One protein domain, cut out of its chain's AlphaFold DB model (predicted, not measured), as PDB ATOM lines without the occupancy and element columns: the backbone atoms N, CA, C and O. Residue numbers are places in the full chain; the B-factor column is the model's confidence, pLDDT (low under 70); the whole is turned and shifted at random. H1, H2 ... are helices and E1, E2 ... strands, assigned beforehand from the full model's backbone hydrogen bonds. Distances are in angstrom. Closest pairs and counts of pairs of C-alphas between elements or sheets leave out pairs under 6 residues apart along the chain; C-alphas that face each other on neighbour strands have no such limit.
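This is residues 12 to 116 of the 118 residues of an uncharacterized protein of Mariniblastus fucicola (UniProt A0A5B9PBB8). With little regular structure, 40 of 105 printed residues in named elements, this is one strongly twisted sheet edged by long loops, with short helices H1 and H2 only grazing it. Along the chain come H1 H2 E1 E2 E3 E4, class mixed; the sheet, E1 - E2 - E3 - E4, is a meander, each strand the antiparallel neighbour of the one before. It is compact, radius of gyration of the C-alphas 13.0 A, spanning 37 by 29 by 25 A.

Find C-alpha 12 at (105.506, -4.223, 135.846), where H1, residues 12 to 15, begins. Then come H2, 47 to 53; E1, 62 to 69, 22.5 A; E2, 72 to 78, 19.4 A; E3, 83 to 90, 23.1 A; and E4, 110 to 115, ending at (112.741, -13.462, 129.917).

Look across three hairpins for atoms within hydrogen-bond range: N 65 and O 76, 2.8 A, in E1 and E2; N 75 and O 87, 2.8 A, in E2 and E3; N 86 and O 112, 2.9 A, in E3 and E4. H1 grazes the sheet with residues 14 to 15, H2 with 47 to 51. H2 has every O i to N i+4 pair within range; H1 is too short for one.

The printed part has no cut. Links H1 to H2 and E3 to E4 are long. Residues 27 to 32 have pLDDT under 70.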
ATOM      1  N   ALA A  12     106.174  -5.411 136.382       94.62
ATOM      2  CA  ALA A  12     105.506  -4.223 135.846       94.62
ATOM      3  C   ALA A  12     106.446  -3.011 135.706       94.62
ATOM      4  O   ALA A  12     106.302  -2.212 134.782       94.62
ATOM      5  N   PHE A  13     107.414  -2.854 136.618       95.94
ATOM      6  CA  PHE A  13     108.438  -1.824 136.473       95.94
ATOM      7  C   PHE A  13     109.366  -2.142 135.297       95.94
ATOM      8  O   PHE A  13     109.613  -1.263 134.476       95.94
ATOM      9  N   VAL A  14     109.843  -3.383 135.186       94.69
ATOM     10  CA  VAL A  14     110.768  -3.793 134.117       94.69
ATOM     11  C   VAL A  14     110.105  -3.726 132.737       94.69
ATOM     12  O   VAL A  14     110.696  -3.188 131.805       94.69
ATOM     13  N   GLU A  15     108.855  -4.173 132.616       92.75
ATOM     14  CA  GLU A  15     108.038  -4.063 131.401       92.75
ATOM     15  C   GLU A  15     107.880  -2.600 130.962       92.75
ATOM     16  O   GLU A  15     107.914  -2.309 129.770       92.75
ATOM     17  N   SER A  16     107.797  -1.654 131.907       93.62
ATOM     18  CA  SER A  16     107.688  -0.223 131.588       93.62
ATOM     19  C   SER A  16     108.956   0.397 130.981       93.62
ATOM     20  O   SER A  16     108.899   1.515 130.466       93.62
ATOM     21  N   LEU A  17     110.100  -0.302 131.031       92.75
ATOM     22  CA  LEU A  17     111.373   0.177 130.474       92.75
ATOM     23  C   LEU A  17     111.449   0.036 128.947       92.75
ATOM     24  O   LEU A  17     112.368   0.576 128.331       92.75
ATOM     25  N   THR A  18     110.515  -0.692 128.337       89.00
ATOM     26  CA  THR A  18     110.475  -0.955 126.897       89.00
ATOM     27  C   THR A  18     109.079  -0.704 126.335       89.00
ATOM     28  O   THR A  18     108.077  -0.791 127.036       89.00
ATOM     29  N   GLN A  19     109.004  -0.381 125.043       86.88
ATOM     30  CA  GLN A  19     107.733  -0.300 124.309       86.88
ATOM     31  C   GLN A  19     107.331  -1.645 123.688       86.88
ATOM     32  O   GLN A  19     106.259  -1.761 123.096       86.88
ATOM     33  N   HIS A  20     108.199  -2.653 123.792       85.81
ATOM     34  CA  HIS A  20     108.019  -3.956 123.170       85.81
ATOM     35  C   HIS A  20     107.472  -4.983 124.158       85.81
ATOM     36  O   HIS A  20     107.920  -5.062 125.301       85.81
ATOM     37  N   ASP A  21     106.557  -5.828 123.688       86.00
ATOM     38  CA  ASP A  21     106.083  -6.979 124.451       86.00
ATOM     39  C   ASP A  21     107.123  -8.109 124.401       86.00
ATOM     40  O   ASP A  21     107.136  -8.942 123.497       86.00
ATOM     41  N   ILE A  22     108.020  -8.126 125.388       85.81
ATOM     42  CA  ILE A  22     109.101  -9.118 125.491       85.81
ATOM     43  C   ILE A  22     108.558 -10.546 125.646       85.81
ATOM     44  O   ILE A  22     109.188 -11.492 125.179       85.81
ATOM     45  N   LYS A  23     107.379 -10.727 126.260       84.75
ATOM     46  CA  LYS A  23     106.763 -12.056 126.400       84.75
ATOM     47  C   LYS A  23     106.291 -12.582 125.050       84.75
ATOM     48  O   LYS A  23     106.463 -13.765 124.774       84.75
ATOM     49  N   ALA A  24     105.747 -11.713 124.197       82.38
ATOM     50  CA  ALA A  24     105.351 -12.081 122.838       82.38
ATOM     51  C   ALA A  24     106.545 -12.429 121.930       82.38
ATOM     52  O   ALA A  24     106.372 -13.171 120.968       82.38
ATOM     53  N   LEU A  25     107.744 -11.926 122.245       76.12
ATOM     54  CA  LEU A  25     108.988 -12.224 121.523       76.12
ATOM     55  C   LEU A  25     109.677 -13.515 122.000       76.12
ATOM     56  O   LEU A  25     110.694 -13.927 121.442       76.12
ATOM     57  N   HIS A  26     109.143 -14.170 123.034       70.12
ATOM     58  CA  HIS A  26     109.732 -15.383 123.581       70.12
ATOM     59  C   HIS A  26     109.720 -16.534 122.563       70.12
ATOM     60  O   HIS A  26     108.681 -16.875 121.999       70.12
ATOM     61  N   GLY A  27     110.881 -17.160 122.357       62.41
ATOM     62  CA  GLY A  27     111.068 -18.236 121.378       62.41
ATOM     63  C   GLY A  27     111.575 -17.766 120.010       62.41
ATOM     64  O   GLY A  27     111.920 -18.606 119.178       62.41
ATOM     65  N   GLU A  28     111.685 -16.454 119.780       59.81
ATOM     66  CA  GLU A  28     112.493 -15.929 118.680       59.81
ATOM     67  C   GLU A  28     113.991 -15.986 119.021       59.81
ATOM     68  O   GLU A  28     114.386 -16.056 120.185       59.81
ATOM     69  N   ILE A  29     114.851 -15.990 117.995       54.50
ATOM     70  CA  ILE A  29     116.307 -15.968 118.187       54.50
ATOM     71  C   ILE A  29     116.652 -14.723 119.013       54.50
ATOM     72  O   ILE A  29     116.281 -13.622 118.619       54.50
ATOM     73  N   ASP A  30     117.413 -14.877 120.104       57.72
ATOM     74  CA  ASP A  30     117.797 -13.795 121.031       57.72
ATOM     75  C   ASP A  30     118.357 -12.533 120.347       57.72
ATOM     76  O   ASP A  30     118.345 -11.450 120.929       57.72
ATOM     77  N   SER A  31     118.871 -12.642 119.117       58.66
ATOM     78  CA  SER A  31     119.299 -11.508 118.290       58.66
ATOM     79  C   SER A  31     118.170 -10.545 117.899       58.66
ATOM     80  O   SER A  31     118.471  -9.432 117.480       58.66
ATOM     81  N   ASN A  32     116.906 -10.952 118.029       63.66
ATOM     82  CA  ASN A  32     115.727 -10.139 117.722       63.66
ATOM     83  C   ASN A  32     115.213  -9.346 118.929       63.66
ATOM     84  O   ASN A  32     114.358  -8.478 118.755       63.66
ATOM     85  N   ASN A  33     115.716  -9.620 120.139       71.50
ATOM     86  CA  ASN A  33     115.277  -8.877 121.314       71.50
ATOM     87  C   ASN A  33     115.654  -7.396 121.147       71.50
ATOM     88  O   ASN A  33     116.831  -7.087 120.926       71.50
ATOM     89  N   PRO A  34     114.677  -6.480 121.245       77.56
ATOM     90  CA  PRO A  34     114.892  -5.074 120.968       77.56
ATOM     91  C   PRO A  34     115.889  -4.483 121.964       77.56
ATOM     92  O   PRO A  34     115.808  -4.700 123.177       77.56
ATOM     93  N   ILE A  35     116.845  -3.733 121.422       86.00
ATOM     94  CA  ILE A  35     117.786  -2.942 122.211       86.00
ATOM     95  C   ILE A  35     117.015  -1.750 122.782       86.00
ATOM     96  O   ILE A  35     116.233  -1.120 122.076       86.00
ATOM     97  N   LEU A  36     117.225  -1.443 124.060       88.50
ATOM     98  CA  LEU A  36     116.647  -0.251 124.671       88.50
ATOM     99  C   LEU A  36     117.401   0.997 124.191       88.50
ATOM    100  O   LEU A  36     118.632   1.038 124.241       88.50
ATOM    101  N   ASP A  37     116.668   2.061 123.863       86.50
ATOM    102  CA  ASP A  37     117.201   3.334 123.338       86.50
ATOM    103  C   ASP A  37     117.993   4.184 124.361       86.50
ATOM    104  O   ASP A  37     118.215   5.381 124.178       86.50
ATOM    105  N   VAL A  38     118.433   3.596 125.475       91.44
ATOM    106  CA  VAL A  38     119.187   4.292 126.535       91.44
ATOM    107  C   VAL A  38     120.682   4.433 126.219       91.44
ATOM    108  O   VAL A  38     121.357   5.306 126.780       91.44
ATOM    109  N   VAL A  39     121.192   3.602 125.306       91.62
ATOM    110  CA  VAL A  39     122.529   3.723 124.714       91.62
ATOM    111  C   VAL A  39     122.354   3.933 123.208       91.62
ATOM    112  O   VAL A  39     122.002   2.981 122.512       91.62
ATOM    113  N   PRO A  40     122.552   5.161 122.695       89.50
ATOM    114  CA  PRO A  40     122.424   5.437 121.269       89.50
ATOM    115  C   PRO A  40     123.388   4.598 120.422       89.50
ATOM    116  O   PRO A  40     124.508   4.295 120.838       89.50
ATOM    117  N   ALA A  41     122.967   4.255 119.204       87.44
ATOM    118  CA  ALA A  41     123.796   3.493 118.278       87.44
ATOM    119  C   ALA A  41     125.124   4.216 117.984       87.44
ATOM    120  O   ALA A  41     125.134   5.378 117.581       87.44
ATOM    121  N   GLY A  42     126.242   3.504 118.156       89.81
ATOM    122  CA  GLY A  42     127.593   4.045 117.967       89.81
ATOM    123  C   GLY A  42     128.181   4.742 119.197       89.81
ATOM    124  O   GLY A  42     129.338   5.151 119.151       89.81
ATOM    125  N   GLU A  43     127.429   4.847 120.295       94.44
ATOM    126  CA  GLU A  43     127.922   5.364 121.570       94.44
ATOM    127  C   GLU A  43     128.185   4.247 122.586       94.44
ATOM    128  O   GLU A  43     127.669   3.134 122.490       94.44
ATOM    129  N   SER A  44     128.971   4.575 123.611       95.81
ATOM    130  CA  SER A  44     129.117   3.756 124.807       95.81
ATOM    131  C   SER A  44     129.006   4.621 126.058       95.81
ATOM    132  O   SER A  44     129.461   5.767 126.108       95.81
ATOM    133  N   HIS A  45     128.375   4.073 127.090       97.38
ATOM    134  CA  HIS A  45     128.169   4.758 128.366       97.38
ATOM    135  C   HIS A  45     128.647   3.852 129.505       97.38
ATOM    136  O   HIS A  45     128.579   2.628 129.370       97.38
ATOM    137  N   PRO A  46     129.140   4.409 130.628       97.50
ATOM    138  CA  PRO A  46     129.374   3.622 131.836       97.50
ATOM    139  C   PRO A  46     128.108   2.862 132.246       97.50
ATOM    140  O   PRO A  46     127.013   3.434 132.242       97.50
ATOM    141  N   ARG A  47     128.244   1.589 132.632       96.81
ATOM    142  CA  ARG A  47     127.120   0.734 133.047       96.81
ATOM    143  C   ARG A  47     126.243   1.406 134.109       96.81
ATOM    144  O   ARG A  47     125.022   1.426 133.966       96.81
ATOM    145  N   ALA A  48     126.849   2.022 135.123       96.81
ATOM    146  CA  ALA A  48     126.114   2.707 136.186       96.81
ATOM    147  C   ALA A  48     125.286   3.902 135.678       96.81
ATOM    148  O   ALA A  48     124.196   4.164 136.186       96.81
ATOM    149  N   ASP A  49     125.760   4.623 134.659       97.56
ATOM    150  CA  ASP A  49     125.001   5.732 134.072       97.56
ATOM    151  C   ASP A  49     123.792   5.222 133.280       97.56
ATOM    152  O   ASP A  49     122.712   5.813 133.353       97.56
ATOM    153  N   VAL A  50     123.940   4.097 132.573       96.44
ATOM    154  CA  VAL A  50     122.827   3.431 131.878       96.44
ATOM    155  C   VAL A  50     121.768   2.959 132.873       96.44
ATOM    156  O   VAL A  50     120.582   3.228 132.686       96.44
ATOM    157  N   PHE A  51     122.182   2.332 133.976       96.50
ATOM    158  CA  PHE A  51     121.260   1.830 135.000       96.50
ATOM    159  C   PHE A  51     120.535   2.984 135.692       96.50
ATOM    160  O   PHE A  51     119.318   2.933 135.872       96.50
ATOM    161  N   ARG A  52     121.242   4.087 135.969       96.81
ATOM    162  CA  ARG A  52     120.640   5.313 136.504       96.81
ATOM    163  C   ARG A  52     119.593   5.906 135.559       96.81
ATOM    164  O   ARG A  52     118.525   6.298 136.026       96.81
ATOM    165  N   LYS A  53     119.860   5.955 134.247       96.06
ATOM    166  CA  LYS A  53     118.891   6.429 133.235       96.06
ATOM    167  C   LYS A  53     117.635   5.550 133.191       96.06
ATOM    168  O   LYS A  53     116.533   6.085 133.110       96.06
ATOM    169  N   LEU A  54     117.796   4.232 133.323       95.44
ATOM    170  CA  LEU A  54     116.691   3.270 133.432       95.44
ATOM    171  C   LEU A  54     116.027   3.250 134.818       95.44
ATOM    172  O   LEU A  54     115.037   2.552 135.010       95.44
ATOM    173  N   LYS A  55     116.553   4.010 135.789       96.56
ATOM    174  CA  LYS A  55     116.122   3.998 137.197       96.56
ATOM    175  C   LYS A  55     116.196   2.602 137.833       96.56
ATOM    176  O   LYS A  55     115.432   2.298 138.747       96.56
ATOM    177  N   LEU A  56     117.120   1.767 137.361       95.12
ATOM    178  CA  LEU A  56     117.403   0.460 137.936       95.12
ATOM    179  C   LEU A  56     118.249   0.631 139.195       95.12
ATOM    180  O   LEU A  56     119.349   1.178 139.161       95.12
ATOM    181  N   ASP A  57     117.721   0.140 140.307       94.69
ATOM    182  CA  ASP A  57     118.457   0.003 141.559       94.69
ATOM    183  C   ASP A  57     119.368  -1.223 141.467       94.69
ATOM    184  O   ASP A  57     118.887  -2.356 141.392       94.69
ATOM    185  N   GLU A  58     120.681  -0.990 141.456       92.38
ATOM    186  CA  GLU A  58     121.688  -2.047 141.353       92.38
ATOM    187  C   GLU A  58     121.711  -2.986 142.568       92.38
ATOM    188  O   GLU A  58     122.136  -4.133 142.450       92.38
ATOM    189  N   SER A  59     121.202  -2.549 143.727       93.12
ATOM    190  CA  SER A  59     121.083  -3.402 144.919       93.12
ATOM    191  C   SER A  59     119.965  -4.449 144.810       93.12
ATOM    192  O   SER A  59     119.866  -5.350 145.647       93.12
ATOM    193  N   LYS A  60     119.129  -4.334 143.771       94.75
ATOM    194  CA  LYS A  60     117.996  -5.214 143.458       94.75
ATOM    195  C   LYS A  60     118.268  -6.149 142.285       94.75
ATOM    196  O   LYS A  60     117.342  -6.670 141.674       94.75
ATOM    197  N   LEU A  61     119.538  -6.322 141.940       93.69
ATOM    198  CA  LEU A  61     119.982  -7.246 140.909       93.69
ATOM    199  C   LEU A  61     120.423  -8.547 141.561       93.69
ATOM    200  O   LEU A  61     121.021  -8.543 142.640       93.69
ATOM    201  N   SER A  62     120.193  -9.662 140.886       94.56
ATOM    202  CA  SER A  62     120.682 -10.957 141.346       94.56
ATOM    203  C   SER A  62     121.205 -11.794 140.182       94.56
ATOM    204  O   SER A  62     121.150 -11.389 139.019       94.56
ATOM    205  N   ASN A  63     121.749 -12.965 140.527       93.81
ATOM    206  CA  ASN A  63     122.051 -14.033 139.580       93.81
ATOM    207  C   ASN A  63     122.865 -13.546 138.364       93.81
ATOM    208  O   ASN A  63     122.465 -13.721 137.219       93.81
ATOM    209  N   PHE A  64     123.992 -12.877 138.616       95.75
ATOM    210  CA  PHE A  64     124.855 -12.386 137.545       95.75
ATOM    211  C   PHE A  64     125.409 -13.543 136.701       95.75
ATOM    212  O   PHE A  64     125.935 -14.520 137.239       95.75
ATOM    213  N   ARG A  65     125.320 -13.410 135.378       96.06
ATOM    214  CA  ARG A  65     125.812 -14.363 134.381       96.06
ATOM    215  C   ARG A  65     126.569 -13.621 133.291       96.06
ATOM    216  O   ARG A  65     126.247 -12.484 132.955       96.06
ATOM    217  N   THR A  66     127.545 -14.296 132.698       95.38
ATOM    218  CA  THR A  66     128.304 -13.758 131.567       95.38
ATOM    219  C   THR A  66     128.431 -14.780 130.459       95.38
ATOM    220  O   THR A  66     128.652 -15.962 130.726       95.38
ATOM    221  N   SER A  67     128.384 -14.317 129.218       94.31
ATOM    222  CA  SER A  67     128.772 -15.098 128.047       94.31
ATOM    223  C   SER A  67     129.554 -14.221 127.074       94.31
ATOM    224  O   SER A  67     129.525 -12.998 127.175       94.31
ATOM    225  N   GLY A  68     130.291 -14.839 126.153       92.31
ATOM    226  CA  GLY A  68     131.102 -14.125 125.173       92.31
ATOM    227  C   GLY A  68     130.839 -14.635 123.764       92.31
ATOM    228  O   GLY A  68     130.733 -15.843 123.546       92.31
ATOM    229  N   MET A  69     130.753 -13.720 122.803       89.31
ATOM    230  CA  MET A  69     130.697 -14.036 121.379       89.31
ATOM    231  C   MET A  69     131.565 -13.044 120.606       89.31
ATOM    232  O   MET A  69     131.278 -11.851 120.561       89.31
ATOM    233  N   ASN A  70     132.616 -13.539 119.951       92.12
ATOM    234  CA  ASN A  70     133.603 -12.701 119.264       92.12
ATOM    235  C   ASN A  70     134.184 -11.619 120.204       92.12
ATOM    236  O   ASN A  70     134.783 -11.944 121.227       92.12
ATOM    237  N   MET A  71     134.010 -10.342 119.852       93.38
ATOM    238  CA  MET A  71     134.521  -9.184 120.597       93.38
ATOM    239  C   MET A  71     133.518  -8.636 121.630       93.38
ATOM    240  O   MET A  71     133.709  -7.547 122.167       93.38
ATOM    241  N   VAL A  72     132.432  -9.373 121.879       93.62
ATOM    242  CA  VAL A  72     131.308  -8.966 122.725       93.62
ATOM    243  C   VAL A  72     131.230  -9.850 123.960       93.62
ATOM    244  O   VAL A  72     131.094 -11.067 123.835       93.62
ATOM    245  N   ASP A  73     131.219  -9.226 125.130       95.62
ATOM    246  CA  ASP A  73     130.794  -9.828 126.386       95.62
ATOM    247  C   ASP A  73     129.340  -9.430 126.669       95.62
ATOM    248  O   ASP A  73     128.988  -8.246 126.700       95.62
ATOM    249  N   PHE A  74     128.491 -10.424 126.908       95.69
ATOM    250  CA  PHE A  74     127.137 -10.242 127.407       95.69
ATOM    251  C   PHE A  74     127.150 -10.361 128.926       95.69
ATOM    252  O   PHE A  74     127.570 -11.379 129.476       95.69
ATOM    253  N   LEU A  75     126.689  -9.309 129.588       96.81
ATOM    254  CA  LEU A  75     126.656  -9.172 131.037       96.81
ATOM    255  C   LEU A  75     125.191  -9.174 131.464       96.81
ATOM    256  O   LEU A  75     124.475  -8.203 131.211       96.81
ATOM    257  N   THR A  76     124.735 -10.269 132.061       96.62
ATOM    258  CA  THR A  76     123.316 -10.510 132.319       96.62
ATOM    259  C   THR A  76     123.035 -10.554 133.813       96.62
ATOM    260  O   THR A  76     123.702 -11.273 134.552       96.62
ATOM    261  N   TRP A  77     122.022  -9.818 134.260       96.38
ATOM    262  CA  TRP A  77     121.506  -9.874 135.627       96.38
ATOM    263  C   TRP A  77     120.018 -10.168 135.604       96.38
ATOM    264  O   TRP A  77     119.300  -9.633 134.760       96.38
ATOM    265  N   GLN A  78     119.555 -10.928 136.591       96.00
ATOM    266  CA  GLN A  78     118.134 -11.000 136.883       96.00
ATOM    267  C   GLN A  78     117.702  -9.687 137.544       96.00
ATOM    268  O   GLN A  78     118.301  -9.253 138.535       96.00
ATOM    269  N   VAL A  79     116.684  -9.040 136.971       95.88
ATOM    270  CA  VAL A  79     116.164  -7.740 137.433       95.88
ATOM    271  C   VAL A  79     114.793  -7.855 138.083       95.88
ATOM    272  O   VAL A  79     114.456  -7.031 138.930       95.88
ATOM    273  N   SER A  80     114.023  -8.878 137.722       95.44
ATOM    274  CA  SER A  80     112.728  -9.214 138.313       95.44
ATOM    275  C   SER A  80     112.516 -10.736 138.291       95.44
ATOM    276  O   SER A  80     113.344 -11.461 137.730       95.44
ATOM    277  N   PRO A  81     111.434 -11.265 138.894       93.31
ATOM    278  CA  PRO A  81     111.145 -12.696 138.846       93.31
ATOM    279  C   PRO A  81     111.102 -13.264 137.421       93.31
ATOM    280  O   PRO A  81     111.587 -14.370 137.208       93.31
ATOM    281  N   SER A  82     110.578 -12.507 136.451       93.31
ATOM    282  CA  SER A  82     110.420 -12.978 135.069       93.31
ATOM    283  C   SER A  82     111.411 -12.403 134.062       93.31
ATOM    284  O   SER A  82     111.419 -12.875 132.926       93.31
ATOM    285  N   TYR A  83     112.214 -11.402 134.427       94.06
ATOM    286  CA  TYR A  83     113.057 -10.699 133.465       94.06
ATOM    287  C   TYR A  83     114.526 -10.627 133.862       94.06
ATOM    288  O   TYR A  83     114.900 -10.332 135.004       94.06
ATOM    289  N   ASP A  84     115.342 -10.761 132.826       95.19
ATOM    290  CA  ASP A  84     116.754 -10.452 132.817       95.19
ATOM    291  C   ASP A  84     117.016  -9.149 132.063       95.19
ATOM    292  O   ASP A  84     116.338  -8.806 131.090       95.19
ATOM    293  N   ILE A  85     118.082  -8.460 132.466       95.06
ATOM    294  CA  ILE A  85     118.707  -7.410 131.673       95.06
ATOM    295  C   ILE A  85     120.077  -7.874 131.205       95.06
ATOM    296  O   ILE A  85     120.874  -8.375 131.994       95.06
ATOM    297  N   THR A  86     120.367  -7.687 129.922       95.38
ATOM    298  CA  THR A  86     121.664  -8.017 129.329       95.38
ATOM    299  C   THR A  86     122.305  -6.763 128.766       95.38
ATOM    300  O   THR A  86     121.756  -6.137 127.860       95.38
ATOM    301  N   CYS A  87     123.483  -6.421 129.274       96.19
ATOM    302  CA  CYS A  87     124.341  -5.390 128.709       96.19
ATOM    303  C   CYS A  87     125.347  -6.012 127.749       96.19
ATOM    304  O   CYS A  87     125.846  -7.107 127.992       96.19
ATOM    305  N   MET A  88     125.685  -5.283 126.695       95.56
ATOM    306  CA  MET A  88     126.722  -5.663 125.748       95.56
ATOM    307  C   MET A  88     127.944  -4.777 125.977       95.56
ATOM    308  O   MET A  88     127.839  -3.548 125.945       95.56
ATOM    309  N   SER A  89     129.083  -5.403 126.254       96.75
ATOM    310  CA  SER A  89     130.361  -4.749 126.522       96.75
ATOM    311  C   SER A  89     131.442  -5.309 125.606       96.75
ATOM    312  O   SER A  89     131.375  -6.462 125.195       96.75
ATOM    313  N   ALA A  90     132.402  -4.477 125.211       94.62
ATOM    314  CA  ALA A  90     133.404  -4.852 124.220       94.62
ATOM    315  C   ALA A  90     134.676  -5.306 124.936       94.62
ATOM    316  O   ALA A  90     135.235  -4.550 125.735       94.62
ATOM    317  N   ASN A  91     135.140  -6.523 124.643       92.50
ATOM    318  CA  ASN A  91     136.359  -7.076 125.250       92.50
ATOM    319  C   ASN A  91     137.653  -6.583 124.582       92.50
ATOM    320  O   ASN A  91     138.742  -6.805 125.104       92.50
ATOM    321  N   ASN A  92     137.533  -5.889 123.449       93.00
ATOM    322  CA  ASN A  92     138.625  -5.232 122.735       93.00
ATOM    323  C   ASN A  92     138.655  -3.705 122.943       93.00
ATOM    324  O   ASN A  92     139.486  -3.032 122.334       93.00
ATOM    325  N   ASP A  93     137.760  -3.151 123.766       93.81
ATOM    326  CA  ASP A  93     137.770  -1.732 124.119       93.81
ATOM    327  C   ASP A  93     138.848  -1.468 125.176       93.81
ATOM    328  O   ASP A  93     138.821  -2.019 126.278       93.81
ATOM    329  N   HIS A  94     139.803  -0.598 124.841       95.19
ATOM    330  CA  HIS A  94     140.903  -0.264 125.733       95.19
ATOM    331  C   HIS A  94     140.444   0.399 127.037       95.19
ATOM    332  O   HIS A  94     141.130   0.240 128.045       95.19
ATOM    333  N   GLU A  95     139.303   1.099 127.044       95.31
ATOM    334  CA  GLU A  95     138.739   1.701 128.261       95.31
ATOM    335  C   GLU A  95     138.199   0.648 129.240       95.31
ATOM    336  O   GLU A  95     138.107   0.913 130.436       95.31
ATOM    337  N   ASN A  96     137.898  -0.563 128.761       96.06
ATOM    338  CA  ASN A  96     137.466  -1.681 129.600       96.06
ATOM    339  C   ASN A  96     138.634  -2.518 130.150       96.06
ATOM    340  O   ASN A  96     138.408  -3.431 130.950       96.06
ATOM    341  N   ASN A  97     139.875  -2.241 129.739       94.38
ATOM    342  CA  ASN A  97     141.029  -3.030 130.157       94.38
ATOM    343  C   ASN A  97     141.262  -2.922 131.667       94.38
ATOM    344  O   ASN A  97     141.464  -1.838 132.208       94.38
ATOM    345  N   GLY A  98     141.294  -4.074 132.337       92.81
ATOM    346  CA  GLY A  98     141.508  -4.154 133.783       92.81
ATOM    347  C   GLY A  98     140.274  -3.841 134.632       92.81
ATOM    348  O   GLY A  98     140.381  -3.894 135.854       92.81
ATOM    349  N   LEU A  99     139.118  -3.552 134.020       96.62
ATOM    350  CA  LEU A  99     137.847  -3.448 134.735       96.62
ATOM    351  C   LEU A  99     137.206  -4.830 134.889       96.62
ATOM    352  O   LEU A  99     137.122  -5.598 133.926       96.62
ATOM    353  N   GLU A 100     136.691  -5.110 136.084       96.38
ATOM    354  CA  GLU A 100     135.866  -6.289 136.344       96.38
ATOM    355  C   GLU A 100     134.596  -6.276 135.476       96.38
ATOM    356  O   GLU A 100     134.086  -5.222 135.085       96.38
ATOM    357  N   MET A 101     134.030  -7.452 135.195       96.06
ATOM    358  CA  MET A 101     132.817  -7.567 134.367       96.06
ATOM    359  C   MET A 101     131.596  -6.870 134.984       96.06
ATOM    360  O   MET A 101     130.681  -6.459 134.273       96.06
ATOM    361  N   THR A 102     131.582  -6.705 136.305       96.06
ATOM    362  CA  THR A 102     130.530  -6.002 137.048       96.06
ATOM    363  C   THR A 102     130.886  -4.548 137.364       96.06
ATOM    364  O   THR A 102     130.089  -3.862 138.009       96.06
ATOM    365  N   ASP A 103     132.046  -4.045 136.922       97.19
ATOM    366  CA  ASP A 103     132.498  -2.696 137.261       97.19
ATOM    367  C   ASP A 103     131.471  -1.641 136.786       97.19
ATOM    368  O   ASP A 103     130.990  -1.710 135.647       97.19
ATOM    369  N   PRO A 104     131.071  -0.680 137.641       96.81
ATOM    370  CA  PRO A 104     130.107   0.359 137.271       96.81
ATOM    371  C   PRO A 104     130.597   1.279 136.142       96.81
ATOM    372  O   PRO A 104     129.773   1.865 135.436       96.81
ATOM    373  N   ASN A 105     131.911   1.398 135.955       97.62
ATOM    374  CA  ASN A 105     132.536   2.212 134.917       97.62
ATOM    375  C   ASN A 105     132.763   1.450 133.610       97.62
ATOM    376  O   ASN A 105     133.086   2.085 132.603       97.62
ATOM    377  N   ARG A 106     132.566   0.121 133.592       97.50
ATOM    378  CA  ARG A 106     132.678  -0.673 132.365       97.50
ATOM    379  C   ARG A 106     131.723  -0.119 131.314       97.50
ATOM    380  O   ARG A 106     130.533   0.081 131.578       97.50
ATOM    381  N   LYS A 107     132.245   0.144 130.119       98.00
ATOM    382  CA  LYS A 107     131.475   0.674 129.000       98.00
ATOM    383  C   LYS A 107     130.549  -0.397 128.452       98.00
ATOM    384  O   LYS A 107     130.965  -1.529 128.176       98.00
ATOM    385  N   VAL A 108     129.299  -0.002 128.255       97.06
ATOM    386  CA  VAL A 108     128.289  -0.791 127.557       97.06
ATOM    387  C   VAL A 108     127.822  -0.007 126.335       97.06
ATOM    388  O   VAL A 108     127.646   1.210 126.403       97.06
ATOM    389  N   TYR A 109     127.659  -0.693 125.210       94.88
ATOM    390  CA  TYR A 109     127.257  -0.096 123.925       94.88
ATOM    391  C   TYR A 109     125.839  -0.499 123.504       94.88
ATOM    392  O   TYR A 109     125.351  -0.120 122.445       94.88
ATOM    393  N   GLY A 110     125.161  -1.280 124.338       94.12
ATOM    394  CA  GLY A 110     123.745  -1.558 124.195       94.12
ATOM    395  C   GLY A 110     123.246  -2.434 125.330       94.12
ATOM    396  O   GLY A 110     124.022  -3.054 126.064       94.12
ATOM    397  N   ILE A 111     121.933  -2.444 125.495       94.19
ATOM    398  CA  ILE A 111     121.263  -3.137 126.584       94.19
ATOM    399  C   ILE A 111     119.910  -3.643 126.100       94.19
ATOM    400  O   ILE A 111     119.261  -2.987 125.289       94.19
ATOM    401  N   ARG A 112     119.497  -4.817 126.566       93.06
ATOM    402  CA  ARG A 112     118.227  -5.443 126.185       93.06
ATOM    403  C   ARG A 112     117.592  -6.160 127.365       93.06
ATOM    404  O   ARG A 112     118.297  -6.558 128.295       93.06
ATOM    405  N   LEU A 113     116.280  -6.344 127.285       92.75
ATOM    406  CA  LEU A 113     115.513  -7.179 128.202       92.75
ATOM    407  C   LEU A 113     115.217  -8.528 127.552       92.75
ATOM    408  O   LEU A 113     115.009  -8.609 126.342       92.75
ATOM    409  N   SER A 114     115.184  -9.571 128.366       91.81
ATOM    410  CA  SER A 114     114.767 -10.916 127.973       91.81
ATOM    411  C   SER A 114     114.010 -11.564 129.124       91.81
ATOM    412  O   SER A 114     114.088 -11.098 130.261       91.81
ATOM    413  N   LEU A 115     113.276 -12.635 128.841       91.44
ATOM    414  CA  LEU A 115     112.741 -13.462 129.917       91.44
ATOM    415  C   LEU A 115     113.879 -14.202 130.620       91.44
ATOM    416  O   LEU A 115     114.833 -14.637 129.970       91.44
ATOM    417  N   THR A 116     113.760 -14.330 131.937       89.00
ATOM    418  CA  THR A 116     114.634 -15.196 132.725       89.00
ATOM    419  C   THR A 116     114.422 -16.644 132.268       89.00
ATOM    420  O   THR A 116     113.268 -17.063 132.173       89.00
TER     421      THR A 116